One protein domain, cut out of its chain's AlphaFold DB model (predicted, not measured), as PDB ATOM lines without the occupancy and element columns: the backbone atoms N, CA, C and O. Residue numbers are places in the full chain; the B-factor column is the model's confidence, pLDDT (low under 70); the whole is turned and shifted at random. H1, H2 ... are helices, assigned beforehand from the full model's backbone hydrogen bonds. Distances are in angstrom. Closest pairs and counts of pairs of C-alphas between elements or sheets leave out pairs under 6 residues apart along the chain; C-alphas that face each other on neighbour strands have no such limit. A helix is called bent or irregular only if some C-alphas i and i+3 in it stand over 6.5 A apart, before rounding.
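AT A GLANCE: This is residues 572 to 585, 629 to 718 and 761 to 781 of the 901 residues of the protein "Component of oligomeric Golgi complex 3" of Sugiyamaella lignohabitans (UniProt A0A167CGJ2). Four helices make an up-and-down bundle, each running against the one before: H3 and H4 side by side in the middle, H2 on one side of them and H5 on the other, with short H1 beside H2. The 125 printed residues, with five named helices and no named strand, are of the class all helix. They are compact, radius of gyration of the C-alphas 15.1 A, spanning 44 by 29 by 25 A.

IN THESE COORDINATES: H1 is residues 632 to 635, from C-alpha 632 at (-15.275, 16.697, 0.184). H2 is 638 to 650; H3, 656 to 685, 40.6 A, is irregular, with C-alphas 676 and 679 7.1 A apart. H4 is 687 to 705, 26.8 A; H5 is 761 to 781, 29.8 A, to C-alpha 781 at (13.040, 4.235, 5.460).

HOW THE PARTS SIT: H2 and H3 form a hairpin, closest C-alphas Ala 643 and Ile 666, 6.0 A. H4 touches H5, opposite ways at a shallow tilt of 25 degrees, closest C-alphas Asn 691 and Leu 776, 5.6 A. H2 and H5 are apart. Every O i to N i+4 pair is within hydrogen-bond range in H2, H4 and H5; in H3, 23 of 26.

THE WHOLE: Cuts leave gaps of 20.5 A between C-alphas 585 and 629 and 15.1 A between 718 and 761. Confidence is low, for instance, at residues 574 to 585 and 707 to 718.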
ATOM      1  N   LYS A 572      -2.190  27.352 -16.111       78.88
ATOM      2  CA  LYS A 572      -1.641  28.679 -15.756       78.88
ATOM      3  C   LYS A 572      -1.732  28.992 -14.255       78.88
ATOM      4  O   LYS A 572      -1.245  30.035 -13.817       78.88
ATOM      5  N   TYR A 573      -2.333  28.102 -13.466       74.88
ATOM      6  CA  TYR A 573      -2.458  28.254 -12.022       74.88
ATOM      7  C   TYR A 573      -1.090  28.188 -11.328       74.88
ATOM      8  O   TYR A 573      -0.357  27.204 -11.437       74.88
ATOM      9  N   LEU A 574      -0.751  29.240 -10.578       69.94
ATOM     10  CA  LEU A 574       0.496  29.320  -9.819       69.94
ATOM     11  C   LEU A 574       0.260  28.842  -8.370       69.94
ATOM     12  O   LEU A 574      -0.560  29.457  -7.680       69.94
ATOM     13  N   PRO A 575       0.957  27.798  -7.869       68.00
ATOM     14  CA  PRO A 575       0.678  27.233  -6.549       68.00
ATOM     15  C   PRO A 575       0.889  28.252  -5.420       68.00
ATOM     16  O   PRO A 575       2.004  28.721  -5.175       68.00
ATOM     17  N   LYS A 576      -0.186  28.606  -4.706       68.31
ATOM     18  CA  LYS A 576      -0.128  29.584  -3.614       68.31
ATOM     19  C   LYS A 576       0.315  28.936  -2.311       68.31
ATOM     20  O   LYS A 576      -0.106  27.844  -1.941       68.31
ATOM     21  N   SER A 577       1.131  29.672  -1.563       56.66
ATOM     22  CA  SER A 577       1.777  29.161  -0.349       56.66
ATOM     23  C   SER A 577       0.832  28.951   0.851       56.66
ATOM     24  O   SER A 577       1.244  28.364   1.849       56.66
ATOM     25  N   SER A 578      -0.410  29.431   0.748       57.59
ATOM     26  CA  SER A 578      -1.538  29.169   1.651       57.59
ATOM     27  C   SER A 578      -2.160  27.790   1.425       57.59
ATOM     28  O   SER A 578      -2.494  27.097   2.383       57.59
ATOM     29  N   ASP A 579      -2.261  27.367   0.170       62.62
ATOM     30  CA  ASP A 579      -3.184  26.305  -0.249       62.62
ATOM     31  C   ASP A 579      -2.581  24.911   0.012       62.62
ATOM     32  O   ASP A 579      -3.288  23.917   0.136       62.62
ATOM     33  N   ILE A 580      -1.258  24.863   0.206       62.78
ATOM     34  CA  ILE A 580      -0.527  23.712   0.758       62.78
ATOM     35  C   ILE A 580      -0.736  23.608   2.288       62.78
ATOM     36  O   ILE A 580      -0.698  22.521   2.856       62.78
ATOM     37  N   THR A 581      -0.974  24.730   2.982       51.12
ATOM     38  CA  THR A 581      -1.068  24.776   4.459       51.12
ATOM     39  C   THR A 581      -2.474  24.564   5.013       51.12
ATOM     40  O   THR A 581      -2.607  24.194   6.174       51.12
ATOM     41  N   THR A 582      -3.517  24.740   4.198       52.06
ATOM     42  CA  THR A 582      -4.896  24.347   4.542       52.06
ATOM     43  C   THR A 582      -5.103  22.833   4.542       52.06
ATOM     44  O   THR A 582      -6.071  22.362   5.126       52.06
ATOM     45  N   LEU A 583      -4.205  22.080   3.893       49.53
ATOM     46  CA  LEU A 583      -4.358  20.646   3.625       49.53
ATOM     47  C   LEU A 583      -3.473  19.744   4.498       49.53
ATOM     48  O   LEU A 583      -3.715  18.541   4.558       49.53
ATOM     49  N   GLY A 584      -2.496  20.314   5.211       44.16
ATOM     50  CA  GLY A 584      -1.798  19.639   6.305       44.16
ATOM     51  C   GLY A 584      -2.515  19.873   7.635       44.16
ATOM     52  O   GLY A 584      -2.805  21.016   7.983       44.16
ATOM     53  N   GLY A 585      -2.767  18.806   8.404       47.44
ATOM     54  CA  GLY A 585      -3.668  18.763   9.571       47.44
ATOM     55  C   GLY A 585      -3.335  19.639  10.795       47.44
ATOM     56  O   GLY A 585      -3.853  19.395  11.884       47.44
ATOM     57  N   THR A 629     -21.046  16.910  -2.956       50.88
ATOM     58  CA  THR A 629     -19.587  16.916  -3.158       50.88
ATOM     59  C   THR A 629     -18.887  18.124  -2.527       50.88
ATOM     60  O   THR A 629     -17.692  18.054  -2.246       50.88
ATOM     61  N   ASP A 630     -19.598  19.221  -2.248       48.88
ATOM     62  CA  ASP A 630     -19.007  20.514  -1.855       48.88
ATOM     63  C   ASP A 630     -18.179  20.498  -0.555       48.88
ATOM     64  O   ASP A 630     -17.275  21.325  -0.401       48.88
ATOM     65  N   GLN A 631     -18.450  19.573   0.376       51.22
ATOM     66  CA  GLN A 631     -17.636  19.414   1.592       51.22
ATOM     67  C   GLN A 631     -16.352  18.615   1.329       51.22
ATOM     68  O   GLN A 631     -15.286  19.016   1.787       51.22
ATOM     69  N   ILE A 632     -16.430  17.539   0.542       53.78
ATOM     70  CA  ILE A 632     -15.275  16.697   0.184       53.78
ATOM     71  C   ILE A 632     -14.316  17.471  -0.736       53.78
ATOM     72  O   ILE A 632     -13.102  17.462  -0.546       53.78
ATOM     73  N   LEU A 633     -14.872  18.229  -1.686       56.09
ATOM     74  CA  LEU A 633     -14.130  19.098  -2.600       56.09
ATOM     75  C   LEU A 633     -13.394  20.254  -1.903       56.09
ATOM     76  O   LEU A 633     -12.529  20.876  -2.519       56.09
ATOM     77  N   HIS A 634     -13.720  20.574  -0.646       56.41
ATOM     78  CA  HIS A 634     -13.056  21.656   0.083       56.41
ATOM     79  C   HIS A 634     -11.684  21.273   0.655       56.41
ATOM     80  O   HIS A 634     -10.879  22.161   0.941       56.41
ATOM     81  N   ASP A 635     -11.422  19.969   0.757       61.28
ATOM     82  CA  ASP A 635     -10.218  19.344   1.313       61.28
ATOM     83  C   ASP A 635      -9.206  18.921   0.222       61.28
ATOM     84  O   ASP A 635      -8.323  18.089   0.459       61.28
ATOM     85  N   LEU A 636      -9.338  19.508  -0.976       66.19
ATOM     86  CA  LEU A 636      -8.561  19.224  -2.186       66.19
ATOM     87  C   LEU A 636      -7.748  20.433  -2.668       66.19
ATOM     88  O   LEU A 636      -8.144  21.588  -2.504       66.19
ATOM     89  N   TYR A 637      -6.612  20.161  -3.318       75.44
ATOM     90  CA  TYR A 637      -5.814  21.182  -4.001       75.44
ATOM     91  C   TYR A 637      -6.668  21.879  -5.091       75.44
ATOM     92  O   TYR A 637      -7.361  21.174  -5.829       75.44
ATOM     93  N   PRO A 638      -6.671  23.225  -5.237       77.19
ATOM     94  CA  PRO A 638      -7.708  23.906  -6.025       77.19
ATOM     95  C   PRO A 638      -7.830  23.475  -7.502       77.19
ATOM     96  O   PRO A 638      -8.965  23.277  -7.940       77.19
ATOM     97  N   PRO A 639      -6.734  23.211  -8.247       79.19
ATOM     98  CA  PRO A 639      -6.812  22.601  -9.579       79.19
ATOM     99  C   PRO A 639      -7.473  21.210  -9.625       79.19
ATOM    100  O   PRO A 639      -8.004  20.826 -10.662       79.19
ATOM    101  N   MET A 640      -7.462  20.436  -8.530       77.88
ATOM    102  CA  MET A 640      -8.181  19.150  -8.465       77.88
ATOM    103  C   MET A 640      -9.674  19.374  -8.265       77.88
ATOM    104  O   MET A 640     -10.487  18.679  -8.869       77.88
ATOM    105  N   ARG A 641     -10.046  20.373  -7.451       76.31
ATOM    106  CA  ARG A 641     -11.449  20.762  -7.272       76.31
ATOM    107  C   ARG A 641     -12.065  21.210  -8.596       76.31
ATOM    108  O   ARG A 641     -13.192  20.817  -8.884       76.31
ATOM    109  N   THR A 642     -11.348  21.993  -9.404       78.25
ATOM    110  CA  THR A 642     -11.828  22.388 -10.737       78.25
ATOM    111  C   THR A 642     -11.848  21.205 -11.703       78.25
ATOM    112  O   THR A 642     -12.876  20.999 -12.338       78.25
ATOM    113  N   ALA A 643     -10.802  20.369 -11.754       81.88
ATOM    114  CA  ALA A 643     -10.773  19.162 -12.591       81.88
ATOM    115  C   ALA A 643     -11.964  18.217 -12.331       81.88
ATOM    116  O   ALA A 643     -12.714  17.902 -13.254       81.88
ATOM    117  N   VAL A 644     -12.185  17.819 -11.072       81.12
ATOM    118  CA  VAL A 644     -13.299  16.935 -10.675       81.12
ATOM    119  C   VAL A 644     -14.653  17.606 -10.918       81.12
ATOM    120  O   VAL A 644     -15.565  16.972 -11.444       81.12
ATOM    121  N   SER A 645     -14.789  18.900 -10.605       81.44
ATOM    122  CA  SER A 645     -16.037  19.625 -10.860       81.44
ATOM    123  C   SER A 645     -16.360  19.726 -12.355       81.44
ATOM    124  O   SER A 645     -17.530  19.626 -12.708       81.44
ATOM    125  N   LEU A 646     -15.360  19.890 -13.228       82.38
ATOM    126  CA  LEU A 646     -15.548  19.893 -14.681       82.38
ATOM    127  C   LEU A 646     -15.950  18.502 -15.189       82.38
ATOM    128  O   LEU A 646     -16.969  18.398 -15.867       82.38
ATOM    129  N   LEU A 647     -15.229  17.441 -14.805       82.00
ATOM    130  CA  LEU A 647     -15.565  16.049 -15.150       82.00
ATOM    131  C   LEU A 647     -17.034  15.725 -14.822       82.00
ATOM    132  O   LEU A 647     -17.803  15.367 -15.716       82.00
ATOM    133  N   ALA A 648     -17.449  15.980 -13.577       80.38
ATOM    134  CA  ALA A 648     -18.814  15.760 -13.093       80.38
ATOM    135  C   ALA A 648     -19.902  16.557 -13.845       80.38
ATOM    136  O   ALA A 648     -21.076  16.203 -13.780       80.38
ATOM    137  N   ARG A 649     -19.537  17.658 -14.517       79.69
ATOM    138  CA  ARG A 649     -20.462  18.573 -15.214       79.69
ATOM    139  C   ARG A 649     -20.570  18.337 -16.718       79.69
ATOM    140  O   ARG A 649     -21.506  18.848 -17.325       79.69
ATOM    141  N   ILE A 650     -19.605  17.645 -17.318       83.75
ATOM    142  CA  ILE A 650     -19.557  17.371 -18.766       83.75
ATOM    143  C   ILE A 650     -20.035  15.942 -19.060       83.75
ATOM    144  O   ILE A 650     -20.518  15.676 -20.160       83.75
ATOM    145  N   TYR A 651     -19.933  15.041 -18.074       78.69
ATOM    146  CA  TYR A 651     -20.419  13.665 -18.150       78.69
ATOM    147  C   TYR A 651     -21.850  13.600 -18.710       78.69
ATOM    148  O   TYR A 651     -22.716  14.376 -18.309       78.69
ATOM    149  N   GLN A 652     -22.067  12.706 -19.681       76.56
ATOM    150  CA  GLN A 652     -23.311  12.518 -20.451       76.56
ATOM    151  C   GLN A 652     -23.815  13.724 -21.285       76.56
ATOM    152  O   GLN A 652     -24.657  13.532 -22.158       76.56
ATOM    153  N   LEU A 653     -23.282  14.942 -21.122       80.44
ATOM    154  CA  LEU A 653     -23.685  16.116 -21.921       80.44
ATOM    155  C   LEU A 653     -22.976  16.220 -23.282       80.44
ATOM    156  O   LEU A 653     -23.385  17.008 -24.137       80.44
ATOM    157  N   VAL A 654     -21.901  15.459 -23.486       79.44
ATOM    158  CA  VAL A 654     -21.054  15.469 -24.689       79.44
ATOM    159  C   VAL A 654     -20.874  14.028 -25.190       79.44
ATOM    160  O   VAL A 654     -20.894  13.090 -24.399       79.44
ATOM    161  N   ASN A 655     -20.716  13.852 -26.507       78.31
ATOM    162  CA  ASN A 655     -20.417  12.561 -27.150       78.31
ATOM    163  C   ASN A 655     -19.225  11.864 -26.460       78.31
ATOM    164  O   ASN A 655     -18.204  12.528 -26.271       78.31
ATOM    165  N   SER A 656     -19.339  10.568 -26.117       78.25
ATOM    166  CA  SER A 656     -18.386   9.884 -25.224       78.25
ATOM    167  C   SER A 656     -16.943  10.070 -25.678       78.25
ATOM    168  O   SER A 656     -16.173  10.619 -24.912       78.25
ATOM    169  N   ARG A 657     -16.613   9.829 -26.956       77.12
ATOM    170  CA  ARG A 657     -15.244  10.013 -27.478       77.12
ATOM    171  C   ARG A 657     -14.652  11.397 -27.164       77.12
ATOM    172  O   ARG A 657     -13.488  11.498 -26.801       77.12
ATOM    173  N   VAL A 658     -15.452  12.461 -27.274       78.88
ATOM    174  CA  VAL A 658     -15.014  13.839 -26.977       78.88
ATOM    175  C   VAL A 658     -14.991  14.105 -25.466       78.88
ATOM    176  O   VAL A 658     -14.170  14.893 -24.999       78.88
ATOM    177  N   PHE A 659     -15.852  13.445 -24.687       81.44
ATOM    178  CA  PHE A 659     -15.749  13.424 -23.226       81.44
ATOM    179  C   PHE A 659     -14.487  12.684 -22.759       81.44
ATOM    180  O   PHE A 659     -13.796  13.220 -21.904       81.44
ATOM    181  N   ASP A 660     -14.145  11.531 -23.335       76.00
ATOM    182  CA  ASP A 660     -12.967  10.726 -23.003       76.00
ATOM    183  C   ASP A 660     -11.679  11.499 -23.328       76.00
ATOM    184  O   ASP A 660     -10.821  11.668 -22.458       76.00
ATOM    185  N   ASP A 661     -11.593  12.081 -24.533       77.12
ATOM    186  CA  ASP A 661     -10.504  12.978 -24.941       77.12
ATOM    187  C   ASP A 661     -10.357  14.164 -23.959       77.12
ATOM    188  O   ASP A 661      -9.249  14.492 -23.521       77.12
ATOM    189  N   LEU A 662     -11.461  14.815 -23.562       80.62
ATOM    190  CA  LEU A 662     -11.430  15.915 -22.586       80.62
ATOM    191  C   LEU A 662     -11.048  15.447 -21.179       80.62
ATOM    192  O   LEU A 662     -10.229  16.095 -20.530       80.62
ATOM    193  N   ALA A 663     -11.622  14.346 -20.702       82.69
ATOM    194  CA  ALA A 663     -11.392  13.793 -19.377       82.69
ATOM    195  C   ALA A 663      -9.926  13.390 -19.208       82.69
ATOM    196  O   ALA A 663      -9.301  13.722 -18.199       82.69
ATOM    197  N   HIS A 664      -9.352  12.770 -20.238       80.06
ATOM    198  CA  HIS A 664      -7.944  12.415 -20.285       80.06
ATOM    199  C   HIS A 664      -7.031  13.649 -20.200       80.06
ATOM    200  O   HIS A 664      -6.127  13.683 -19.361       80.06
ATOM    201  N   ASN A 665      -7.304  14.692 -20.995       82.00
ATOM    202  CA  ASN A 665      -6.558  15.956 -20.950       82.00
ATOM    203  C   ASN A 665      -6.699  16.682 -19.596       82.00
ATOM    204  O   ASN A 665      -5.711  17.200 -19.069       82.00
ATOM    205  N   ILE A 666      -7.903  16.692 -19.005       83.81
ATOM    206  CA  ILE A 666      -8.166  17.250 -17.669       83.81
ATOM    207  C   ILE A 666      -7.318  16.524 -16.620       83.81
ATOM    208  O   ILE A 666      -6.611  17.180 -15.855       83.81
ATOM    209  N   VAL A 667      -7.349  15.186 -16.593       84.19
ATOM    210  CA  VAL A 667      -6.585  14.386 -15.622       84.19
ATOM    211  C   VAL A 667      -5.078  14.596 -15.805       84.19
ATOM    212  O   VAL A 667      -4.395  14.851 -14.810       84.19
ATOM    213  N   HIS A 668      -4.566  14.595 -17.039       84.50
ATOM    214  CA  HIS A 668      -3.137  14.783 -17.314       84.50
ATOM    215  C   HIS A 668      -2.610  16.156 -16.856       84.50
ATOM    216  O   HIS A 668      -1.666  16.230 -16.066       84.50
ATOM    217  N   GLU A 669      -3.237  17.268 -17.262       82.44
ATOM    218  CA  GLU A 669      -2.794  18.595 -16.802       82.44
ATOM    219  C   GLU A 669      -3.024  18.791 -15.296       82.44
ATOM    220  O   GLU A 669      -2.245  19.493 -14.647       82.44
ATOM    221  N   SER A 670      -4.021  18.126 -14.696       83.69
ATOM    222  CA  SER A 670      -4.195  18.122 -13.238       83.69
ATOM    223  C   SER A 670      -2.986  17.475 -12.537       83.69
ATOM    224  O   SER A 670      -2.365  18.082 -11.658       83.69
ATOM    225  N   LEU A 671      -2.554  16.303 -13.007       82.88
ATOM    226  CA  LEU A 671      -1.387  15.577 -12.514       82.88
ATOM    227  C   LEU A 671      -0.095  16.397 -12.681       82.88
ATOM    228  O   LEU A 671       0.689  16.519 -11.733       82.88
ATOM    229  N   LEU A 672       0.098  17.042 -13.837       84.00
ATOM    230  CA  LEU A 672       1.201  17.986 -14.043       84.00
ATOM    231  C   LEU A 672       1.120  19.190 -13.089       84.00
ATOM    232  O   LEU A 672       2.148  19.617 -12.564       84.00
ATOM    233  N   SER A 673      -0.072  19.729 -12.821       84.00
ATOM    234  CA  SER A 673      -0.273  20.860 -11.906       84.00
ATOM    235  C   SER A 673       0.060  20.506 -10.447       84.00
ATOM    236  O   SER A 673       0.683  21.316  -9.750       84.00
ATOM    237  N   ILE A 674      -0.233  19.277  -9.985       82.81
ATOM    238  CA  ILE A 674       0.260  18.803  -8.676       82.81
ATOM    239  C   ILE A 674       1.789  18.657  -8.704       82.81
ATOM    240  O   ILE A 674       2.456  19.191  -7.814       82.81
ATOM    241  N   LYS A 675       2.371  18.005  -9.724       82.25
ATOM    242  CA  LYS A 675       3.836  17.841  -9.855       82.25
ATOM    243  C   LYS A 675       4.574  19.193  -9.826       82.25
ATOM    244  O   LYS A 675       5.584  19.321  -9.138       82.25
ATOM    245  N   ARG A 676       4.030  20.234 -10.475       81.19
ATOM    246  CA  ARG A 676       4.535  21.627 -10.427       81.19
ATOM    247  C   ARG A 676       4.485  22.242  -9.012       81.19
ATOM    248  O   ARG A 676       5.293  23.118  -8.710       81.19
ATOM    249  N   SER A 677       3.581  21.792  -8.136       77.81
ATOM    250  CA  SER A 677       3.466  22.263  -6.740       77.81
ATOM    251  C   SER A 677       4.428  21.575  -5.759       77.81
ATOM    252  O   SER A 677       4.824  22.184  -4.763       77.81
ATOM    253  N   LEU A 678       4.859  20.342  -6.055       76.69
ATOM    254  CA  LEU A 678       5.690  19.512  -5.175       76.69
ATOM    255  C   LEU A 678       6.959  20.207  -4.627       76.69
ATOM    256  O   LEU A 678       7.154  20.157  -3.411       76.69
ATOM    257  N   PRO A 679       7.797  20.924  -5.415       78.12
ATOM    258  CA  PRO A 679       8.979  21.602  -4.864       78.12
ATOM    259  C   PRO A 679       8.641  22.701  -3.840       78.12
ATOM    260  O   PRO A 679       9.428  22.950  -2.927       78.12
ATOM    261  N   LEU A 680       7.464  23.331  -3.937       73.44
ATOM    262  CA  LEU A 680       6.994  24.321  -2.960       73.44
ATOM    263  C   LEU A 680       6.442  23.661  -1.685       73.44
ATOM    264  O   LEU A 680       6.528  24.259  -0.610       73.44
ATOM    265  N   ALA A 681       5.926  22.431  -1.784       70.69
ATOM    266  CA  ALA A 681       5.532  21.623  -0.632       70.69
ATOM    267  C   ALA A 681       6.762  21.103   0.136       70.69
ATOM    268  O   ALA A 681       6.860  21.320   1.346       70.69
ATOM    269  N   VAL A 682       7.747  20.521  -0.568       77.31
ATOM    270  CA  VAL A 682       9.029  20.063   0.011       77.31
ATOM    271  C   VAL A 682       9.709  21.198   0.787       77.31
ATOM    272  O   VAL A 682      10.126  21.006   1.927       77.31
ATOM    273  N   ALA A 683       9.743  22.408   0.217       74.38
ATOM    274  CA  ALA A 683      10.359  23.590   0.825       74.38
ATOM    275  C   ALA A 683       9.633  24.154   2.071       74.38
ATOM    276  O   ALA A 683      10.120  25.121   2.659       74.38
ATOM    277  N   ARG A 684       8.474  23.606   2.474       68.88
ATOM    278  CA  ARG A 684       7.688  24.104   3.622       68.88
ATOM    279  C   ARG A 684       7.246  23.051   4.631       68.88
ATOM    280  O   ARG A 684       7.212  23.367   5.818       68.88
ATOM    281  N   LEU A 685       6.884  21.854   4.181       68.69
ATOM    282  CA  LEU A 685       6.430  20.760   5.046       68.69
ATOM    283  C   LEU A 685       7.510  19.675   5.215       68.69
ATOM    284  O   LEU A 685       7.461  18.889   6.158       68.69
ATOM    285  N   GLY A 686       8.525  19.662   4.347       73.19
ATOM    286  CA  GLY A 686       9.523  18.597   4.290       73.19
ATOM    287  C   GLY A 686       9.050  17.390   3.475       73.19
ATOM    288  O   GLY A 686       7.886  17.281   3.093       73.19
ATOM    289  N   LEU A 687       9.992  16.491   3.192       75.69
ATOM    290  CA  LEU A 687       9.882  15.492   2.123       75.69
ATOM    291  C   LEU A 687       8.800  14.418   2.360       75.69
ATOM    292  O   LEU A 687       8.122  14.002   1.424       75.69
ATOM    293  N   ILE A 688       8.595  13.995   3.612       74.31
ATOM    294  CA  ILE A 688       7.562  13.003   3.961       74.31
ATOM    295  C   ILE A 688       6.163  13.634   3.864       74.31
ATOM    296  O   ILE A 688       5.288  13.093   3.191       74.31
ATOM    297  N   GLU A 689       5.952  14.807   4.473       74.75
ATOM    298  CA  GLU A 689       4.657  15.504   4.433       74.75
ATOM    299  C   GLU A 689       4.280  15.950   3.001       74.75
ATOM    300  O   GLU A 689       3.104  15.896   2.642       74.75
ATOM    301  N   SER A 690       5.244  16.310   2.138       78.12
ATOM    302  CA  SER A 690       4.966  16.610   0.722       78.12
ATOM    303  C   SER A 690       4.528  15.385  -0.085       78.12
ATOM    304  O   SER A 690       3.671  15.508  -0.962       78.12
ATOM    305  N   ASN A 691       5.067  14.203   0.223       79.81
ATOM    306  CA  ASN A 691       4.680  12.967  -0.457       79.81
ATOM    307  C   ASN A 691       3.316  12.464   0.051       79.81
ATOM    308  O   ASN A 691       2.505  12.004  -0.749       79.81
ATOM    309  N   LEU A 692       2.998  12.651   1.339       80.31
ATOM    310  CA  LEU A 692       1.647  12.418   1.876       80.31
ATOM    311  C   LEU A 692       0.601  13.348   1.244       80.31
ATOM    312  O   LEU A 692      -0.484  12.896   0.880       80.31
ATOM    313  N   PHE A 693       0.937  14.626   1.044       79.00
ATOM    314  CA  PHE A 693       0.095  15.577   0.313       79.00
ATOM    315  C   PHE A 693      -0.175  15.119  -1.133       79.00
ATOM    316  O   PHE A 693      -1.321  15.171  -1.588       79.00
ATOM    317  N   LEU A 694       0.854  14.639  -1.843       81.50
ATOM    318  CA  LEU A 694       0.721  14.082  -3.192       81.50
ATOM    319  C   LEU A 694      -0.200  12.851  -3.191       81.50
ATOM    320  O   LEU A 694      -1.206  12.841  -3.902       81.50
ATOM    321  N   VAL A 695       0.077  11.861  -2.334       82.94
ATOM    322  CA  VAL A 695      -0.719  10.627  -2.215       82.94
ATOM    323  C   VAL A 695      -2.186  10.920  -1.860       82.94
ATOM    324  O   VAL A 695      -3.067  10.352  -2.504       82.94
ATOM    325  N   LYS A 696      -2.486  11.849  -0.932       81.88
ATOM    326  CA  LYS A 696      -3.876  12.243  -0.596       81.88
ATOM    327  C   LYS A 696      -4.636  12.748  -1.829       81.88
ATOM    328  O   LYS A 696      -5.755  12.302  -2.086       81.88
ATOM    329  N   ASN A 697      -4.040  13.660  -2.602       80.69
ATOM    330  CA  ASN A 697      -4.703  14.241  -3.775       80.69
ATOM    331  C   ASN A 697      -4.864  13.216  -4.915       80.69
ATOM    332  O   ASN A 697      -5.934  13.162  -5.521       80.69
ATOM    333  N   LEU A 698      -3.860  12.365  -5.170       82.38
ATOM    334  CA  LEU A 698      -3.948  11.312  -6.194       82.38
ATOM    335  C   LEU A 698      -4.972  10.222  -5.832       82.38
ATOM    336  O   LEU A 698      -5.713   9.776  -6.707       82.38
ATOM    337  N   LEU A 699      -5.069   9.822  -4.557       79.88
ATOM    338  CA  LEU A 699      -6.085   8.865  -4.097       79.88
ATOM    339  C   LEU A 699      -7.511   9.405  -4.274       79.88
ATOM    340  O   LEU A 699      -8.386   8.655  -4.710       79.88
ATOM    341  N   MET A 700      -7.751  10.693  -3.998       76.25
ATOM    342  CA  MET A 700      -9.076  11.282  -4.219       76.25
ATOM    343  C   MET A 700      -9.401  11.427  -5.711       76.25
ATOM    344  O   MET A 700     -10.505  11.076  -6.127       76.25
ATOM    345  N   LEU A 701      -8.442  11.886  -6.527       78.56
ATOM    346  CA  LEU A 701      -8.620  11.978  -7.981       78.56
ATOM    347  C   LEU A 701      -8.956  10.601  -8.572       78.56
ATOM    348  O   LEU A 701      -9.923  10.475  -9.317       78.56
ATOM    349  N   ARG A 702      -8.236   9.551  -8.150       81.69
ATOM    350  CA  ARG A 702      -8.523   8.155  -8.507       81.69
ATOM    351  C   ARG A 702      -9.948   7.750  -8.129       81.69
ATOM    352  O   ARG A 702     -10.622   7.123  -8.938       81.69
ATOM    353  N   SER A 703     -10.404   8.093  -6.922       75.88
ATOM    354  CA  SER A 703     -11.752   7.742  -6.456       75.88
ATOM    355  C   SER A 703     -12.852   8.291  -7.367       75.88
ATOM    356  O   SER A 703     -13.864   7.627  -7.548       75.88
ATOM    357  N   GLN A 704     -12.660   9.481  -7.941       72.50
ATOM    358  CA  GLN A 704     -13.618  10.112  -8.854       72.50
ATOM    359  C   GLN A 704     -13.445   9.622 -10.301       72.50
ATOM    360  O   GLN A 704     -14.425   9.335 -10.974       72.50
ATOM    361  N   VAL A 705     -12.208   9.429 -10.770       73.25
ATOM    362  CA  VAL A 705     -11.899   8.915 -12.124       73.25
ATOM    363  C   VAL A 705     -12.343   7.452 -12.334       73.25
ATOM    364  O   VAL A 705     -12.463   7.008 -13.471       73.25
ATOM    365  N   ILE A 706     -12.619   6.702 -11.259       70.81
ATOM    366  CA  ILE A 706     -13.235   5.362 -11.317       70.81
ATOM    367  C   ILE A 706     -14.770   5.425 -11.441       70.81
ATOM    368  O   ILE A 706     -15.364   4.492 -11.972       70.81
ATOM    369  N   GLU A 707     -15.413   6.492 -10.958       68.12
ATOM    370  CA  GLU A 707     -16.877   6.657 -10.987       68.12
ATOM    371  C   GLU A 707     -17.390   7.059 -12.382       68.12
ATOM    372  O   GLU A 707     -18.533   6.775 -12.731       68.12
ATOM    373  N   TYR A 708     -16.529   7.666 -13.204       67.94
ATOM    374  CA  TYR A 708     -16.805   7.927 -14.616       67.94
ATOM    375  C   TYR A 708     -16.345   6.746 -15.479       67.94
ATOM    376  O   TYR A 708     -15.167   6.373 -15.467       67.94
ATOM    377  N   GLU A 709     -17.258   6.202 -16.286       57.34
ATOM    378  CA  GLU A 709     -16.989   5.154 -17.282       57.34
ATOM    379  C   GLU A 709     -16.226   5.714 -18.501       57.34
ATOM    380  O   GLU A 709     -16.674   5.616 -19.635       57.34
ATOM    381  N   ILE A 710     -15.065   6.338 -18.254       61.31
ATOM    382  CA  ILE A 710     -14.113   6.753 -19.293       61.31
ATOM    383  C   ILE A 710     -13.624   5.483 -19.985       61.31
ATOM    384  O   ILE A 710     -12.947   4.667 -19.347       61.31
ATOM    385  N   ASP A 711     -13.981   5.294 -21.247       52.03
ATOM    386  CA  ASP A 711     -13.638   4.072 -21.967       52.03
ATOM    387  C   ASP A 711     -12.125   4.001 -22.231       52.03
ATOM    388  O   ASP A 711     -11.431   5.017 -22.327       52.03
ATOM    389  N   ASN A 712     -11.586   2.788 -22.359       49.47
ATOM    390  CA  ASN A 712     -10.172   2.587 -22.683       49.47
ATOM    391  C   ASN A 712      -9.927   2.904 -24.169       49.47
ATOM    392  O   ASN A 712      -9.830   1.998 -25.002       49.47
ATOM    393  N   VAL A 713      -9.841   4.202 -24.490       44.00
ATOM    394  CA  VAL A 713      -9.613   4.726 -25.843       44.00
ATOM    395  C   VAL A 713      -8.400   4.018 -26.466       44.00
ATOM    396  O   VAL A 713      -7.284   4.149 -25.953       44.00
ATOM    397  N   PRO A 714      -8.571   3.248 -27.559       41.97
ATOM    398  CA  PRO A 714      -7.440   2.637 -28.241       41.97
ATOM    399  C   PRO A 714      -6.546   3.745 -28.802       41.97
ATOM    400  O   PRO A 714      -7.052   4.767 -29.259       41.97
ATOM    401  N   ALA A 715      -5.226   3.538 -28.781       41.69
ATOM    402  CA  ALA A 715      -4.224   4.551 -29.124       41.69
ATOM    403  C   ALA A 715      -4.223   4.940 -30.624       41.69
ATOM    404  O   ALA A 715      -3.306   4.617 -31.381       41.69
ATOM    405  N   GLU A 716      -5.267   5.644 -31.058       41.47
ATOM    406  CA  GLU A 716      -5.337   6.343 -32.333       41.47
ATOM    407  C   GLU A 716      -4.541   7.652 -32.254       41.47
ATOM    408  O   GLU A 716      -4.520   8.342 -31.234       41.47
ATOM    409  N   ILE A 717      -3.881   8.020 -33.353       45.72
ATOM    410  CA  ILE A 717      -3.068   9.238 -33.420       45.72
ATOM    411  C   ILE A 717      -4.006  10.443 -33.560       45.72
ATOM    412  O   ILE A 717      -4.338  10.865 -34.670       45.72
ATOM    413  N   GLY A 718      -4.449  10.977 -32.420       44.22
ATOM    414  CA  GLY A 718      -5.298  12.163 -32.326       44.22
ATOM    415  C   GLY A 718      -4.627  13.397 -32.931       44.22
ATOM    416  O   GLY A 718      -3.729  13.996 -32.339       44.22
ATOM    417  N   ALA A 761      -5.248   7.801 -18.892       67.88
ATOM    418  CA  ALA A 761      -5.292   8.616 -17.677       67.88
ATOM    419  C   ALA A 761      -5.369   7.773 -16.395       67.88
ATOM    420  O   ALA A 761      -4.840   8.185 -15.362       67.88
ATOM    421  N   LYS A 762      -6.008   6.599 -16.453       72.75
ATOM    422  CA  LYS A 762      -6.057   5.636 -15.352       72.75
ATOM    423  C   LYS A 762      -4.673   5.031 -15.111       72.75
ATOM    424  O   LYS A 762      -4.194   5.093 -13.980       72.75
ATOM    425  N   ASP A 763      -4.004   4.517 -16.142       77.06
ATOM    426  CA  ASP A 763      -2.655   3.937 -16.037       77.06
ATOM    427  C   ASP A 763      -1.590   4.968 -15.629       77.06
ATOM    428  O   ASP A 763      -0.753   4.662 -14.778       77.06
ATOM    429  N   GLU A 764      -1.627   6.199 -16.153       80.31
ATOM    430  CA  GLU A 764      -0.706   7.266 -15.731       80.31
ATOM    431  C   GLU A 764      -0.924   7.625 -14.250       80.31
ATOM    432  O   GLU A 764       0.032   7.703 -13.474       80.31
ATOM    433  N   LEU A 765      -2.184   7.759 -13.821       82.00
ATOM    434  CA  LEU A 765      -2.543   8.016 -12.425       82.00
ATOM    435  C   LEU A 765      -2.140   6.856 -11.498       82.00
ATOM    436  O   LEU A 765      -1.665   7.100 -10.388       82.00
ATOM    437  N   TYR A 766      -2.275   5.602 -11.939       82.00
ATOM    438  CA  TYR A 766      -1.818   4.426 -11.193       82.00
ATOM    439  C   TYR A 766      -0.289   4.343 -11.106       82.00
ATOM    440  O   TYR A 766       0.238   4.021 -10.037       82.00
ATOM    441  N   ALA A 767       0.428   4.657 -12.189       84.25
ATOM    442  CA  ALA A 767       1.885   4.705 -12.204       84.25
ATOM    443  C   ALA A 767       2.414   5.787 -11.249       84.25
ATOM    444  O   ALA A 767       3.279   5.509 -10.420       84.25
ATOM    445  N   GLU A 768       1.851   6.994 -11.291       82.81
ATOM    446  CA  GLU A 768       2.269   8.101 -10.427       82.81
ATOM    447  C   GLU A 768       1.862   7.917  -8.965       82.81
ATOM    448  O   GLU A 768       2.646   8.235  -8.074       82.81
ATOM    449  N   LEU A 769       0.697   7.324  -8.686       84.94
ATOM    450  CA  LEU A 769       0.339   6.918  -7.325       84.94
ATOM    451  C   LEU A 769       1.334   5.882  -6.778       84.94
ATOM    452  O   LEU A 769       1.752   5.980  -5.625       84.94
ATOM    453  N   ARG A 770       1.758   4.914  -7.603       85.38
ATOM    454  CA  ARG A 770       2.769   3.916  -7.225       85.38
ATOM    455  C   ARG A 770       4.145   4.547  -6.999       85.38
ATOM    456  O   ARG A 770       4.799   4.190  -6.021       85.38
ATOM    457  N   ASN A 771       4.557   5.490  -7.847       86.56
ATOM    458  CA  ASN A 771       5.804   6.242  -7.682       86.56
ATOM    459  C   ASN A 771       5.773   7.069  -6.389       86.56
ATOM    460  O   ASN A 771       6.668   6.935  -5.564       86.56
ATOM    461  N   ALA A 772       4.699   7.826  -6.142       84.44
ATOM    462  CA  ALA A 772       4.531   8.631  -4.932       84.44
ATOM    463  C   ALA A 772       4.532   7.787  -3.643       84.44
ATOM    464  O   ALA A 772       5.077   8.214  -2.625       84.44
ATOM    465  N   ILE A 773       3.960   6.576  -3.682       85.44
ATOM    466  CA  ILE A 773       4.031   5.610  -2.576       85.44
ATOM    467  C   ILE A 773       5.456   5.062  -2.412       85.44
ATOM    468  O   ILE A 773       5.917   4.936  -1.279       85.44
ATOM    469  N   HIS A 774       6.177   4.772  -3.499       86.44
ATOM    470  CA  HIS A 774       7.568   4.319  -3.416       86.44
ATOM    471  C   HIS A 774       8.498   5.412  -2.872       86.44
ATOM    472  O   HIS A 774       9.275   5.147  -1.960       86.44
ATOM    473  N   ASP A 775       8.351   6.654  -3.333       84.38
ATOM    474  CA  ASP A 775       9.083   7.805  -2.805       84.38
ATOM    475  C   ASP A 775       8.724   8.066  -1.335       84.38
ATOM    476  O   ASP A 775       9.589   8.419  -0.535       84.38
ATOM    477  N   LEU A 776       7.460   7.898  -0.931       84.62
ATOM    478  CA  LEU A 776       7.048   8.006   0.471       84.62
ATOM    479  C   LEU A 776       7.718   6.934   1.343       84.62
ATOM    480  O   LEU A 776       8.288   7.272   2.384       84.62
ATOM    481  N   THR A 777       7.675   5.661   0.938       84.44
ATOM    482  CA  THR A 777       8.266   4.561   1.717       84.44
ATOM    483  C   THR A 777       9.789   4.640   1.724       84.44
ATOM    484  O   THR A 777      10.383   4.556   2.797       84.44
ATOM    485  N   GLN A 778      10.433   4.925   0.588       83.81
ATOM    486  CA  GLN A 778      11.881   5.110   0.513       83.81
ATOM    487  C   GLN A 778      12.352   6.291   1.372       83.81
ATOM    488  O   GLN A 778      13.324   6.134   2.107       83.81
ATOM    489  N   ASN A 779      11.677   7.448   1.359       82.50
ATOM    490  CA  ASN A 779      12.075   8.583   2.207       82.50
ATOM    491  C   ASN A 779      11.782   8.347   3.700       82.50
ATOM    492  O   ASN A 779      12.542   8.807   4.556       82.50
ATOM    493  N   SER A 780      10.743   7.571   4.024       79.62
ATOM    494  CA  SER A 780      10.462   7.118   5.395       79.62
ATOM    495  C   SER A 780      11.561   6.177   5.906       79.62
ATOM    496  O   SER A 780      12.145   6.427   6.959       79.62
ATOM    497  N   VAL A 781      11.936   5.156   5.127       82.69
ATOM    498  CA  VAL A 781      13.040   4.235   5.460       82.69
ATOM    499  C   VAL A 781      14.389   4.950   5.478       82.69
ATOM    500  O   VAL A 781      15.173   4.733   6.394       82.69
TER     501      VAL A 781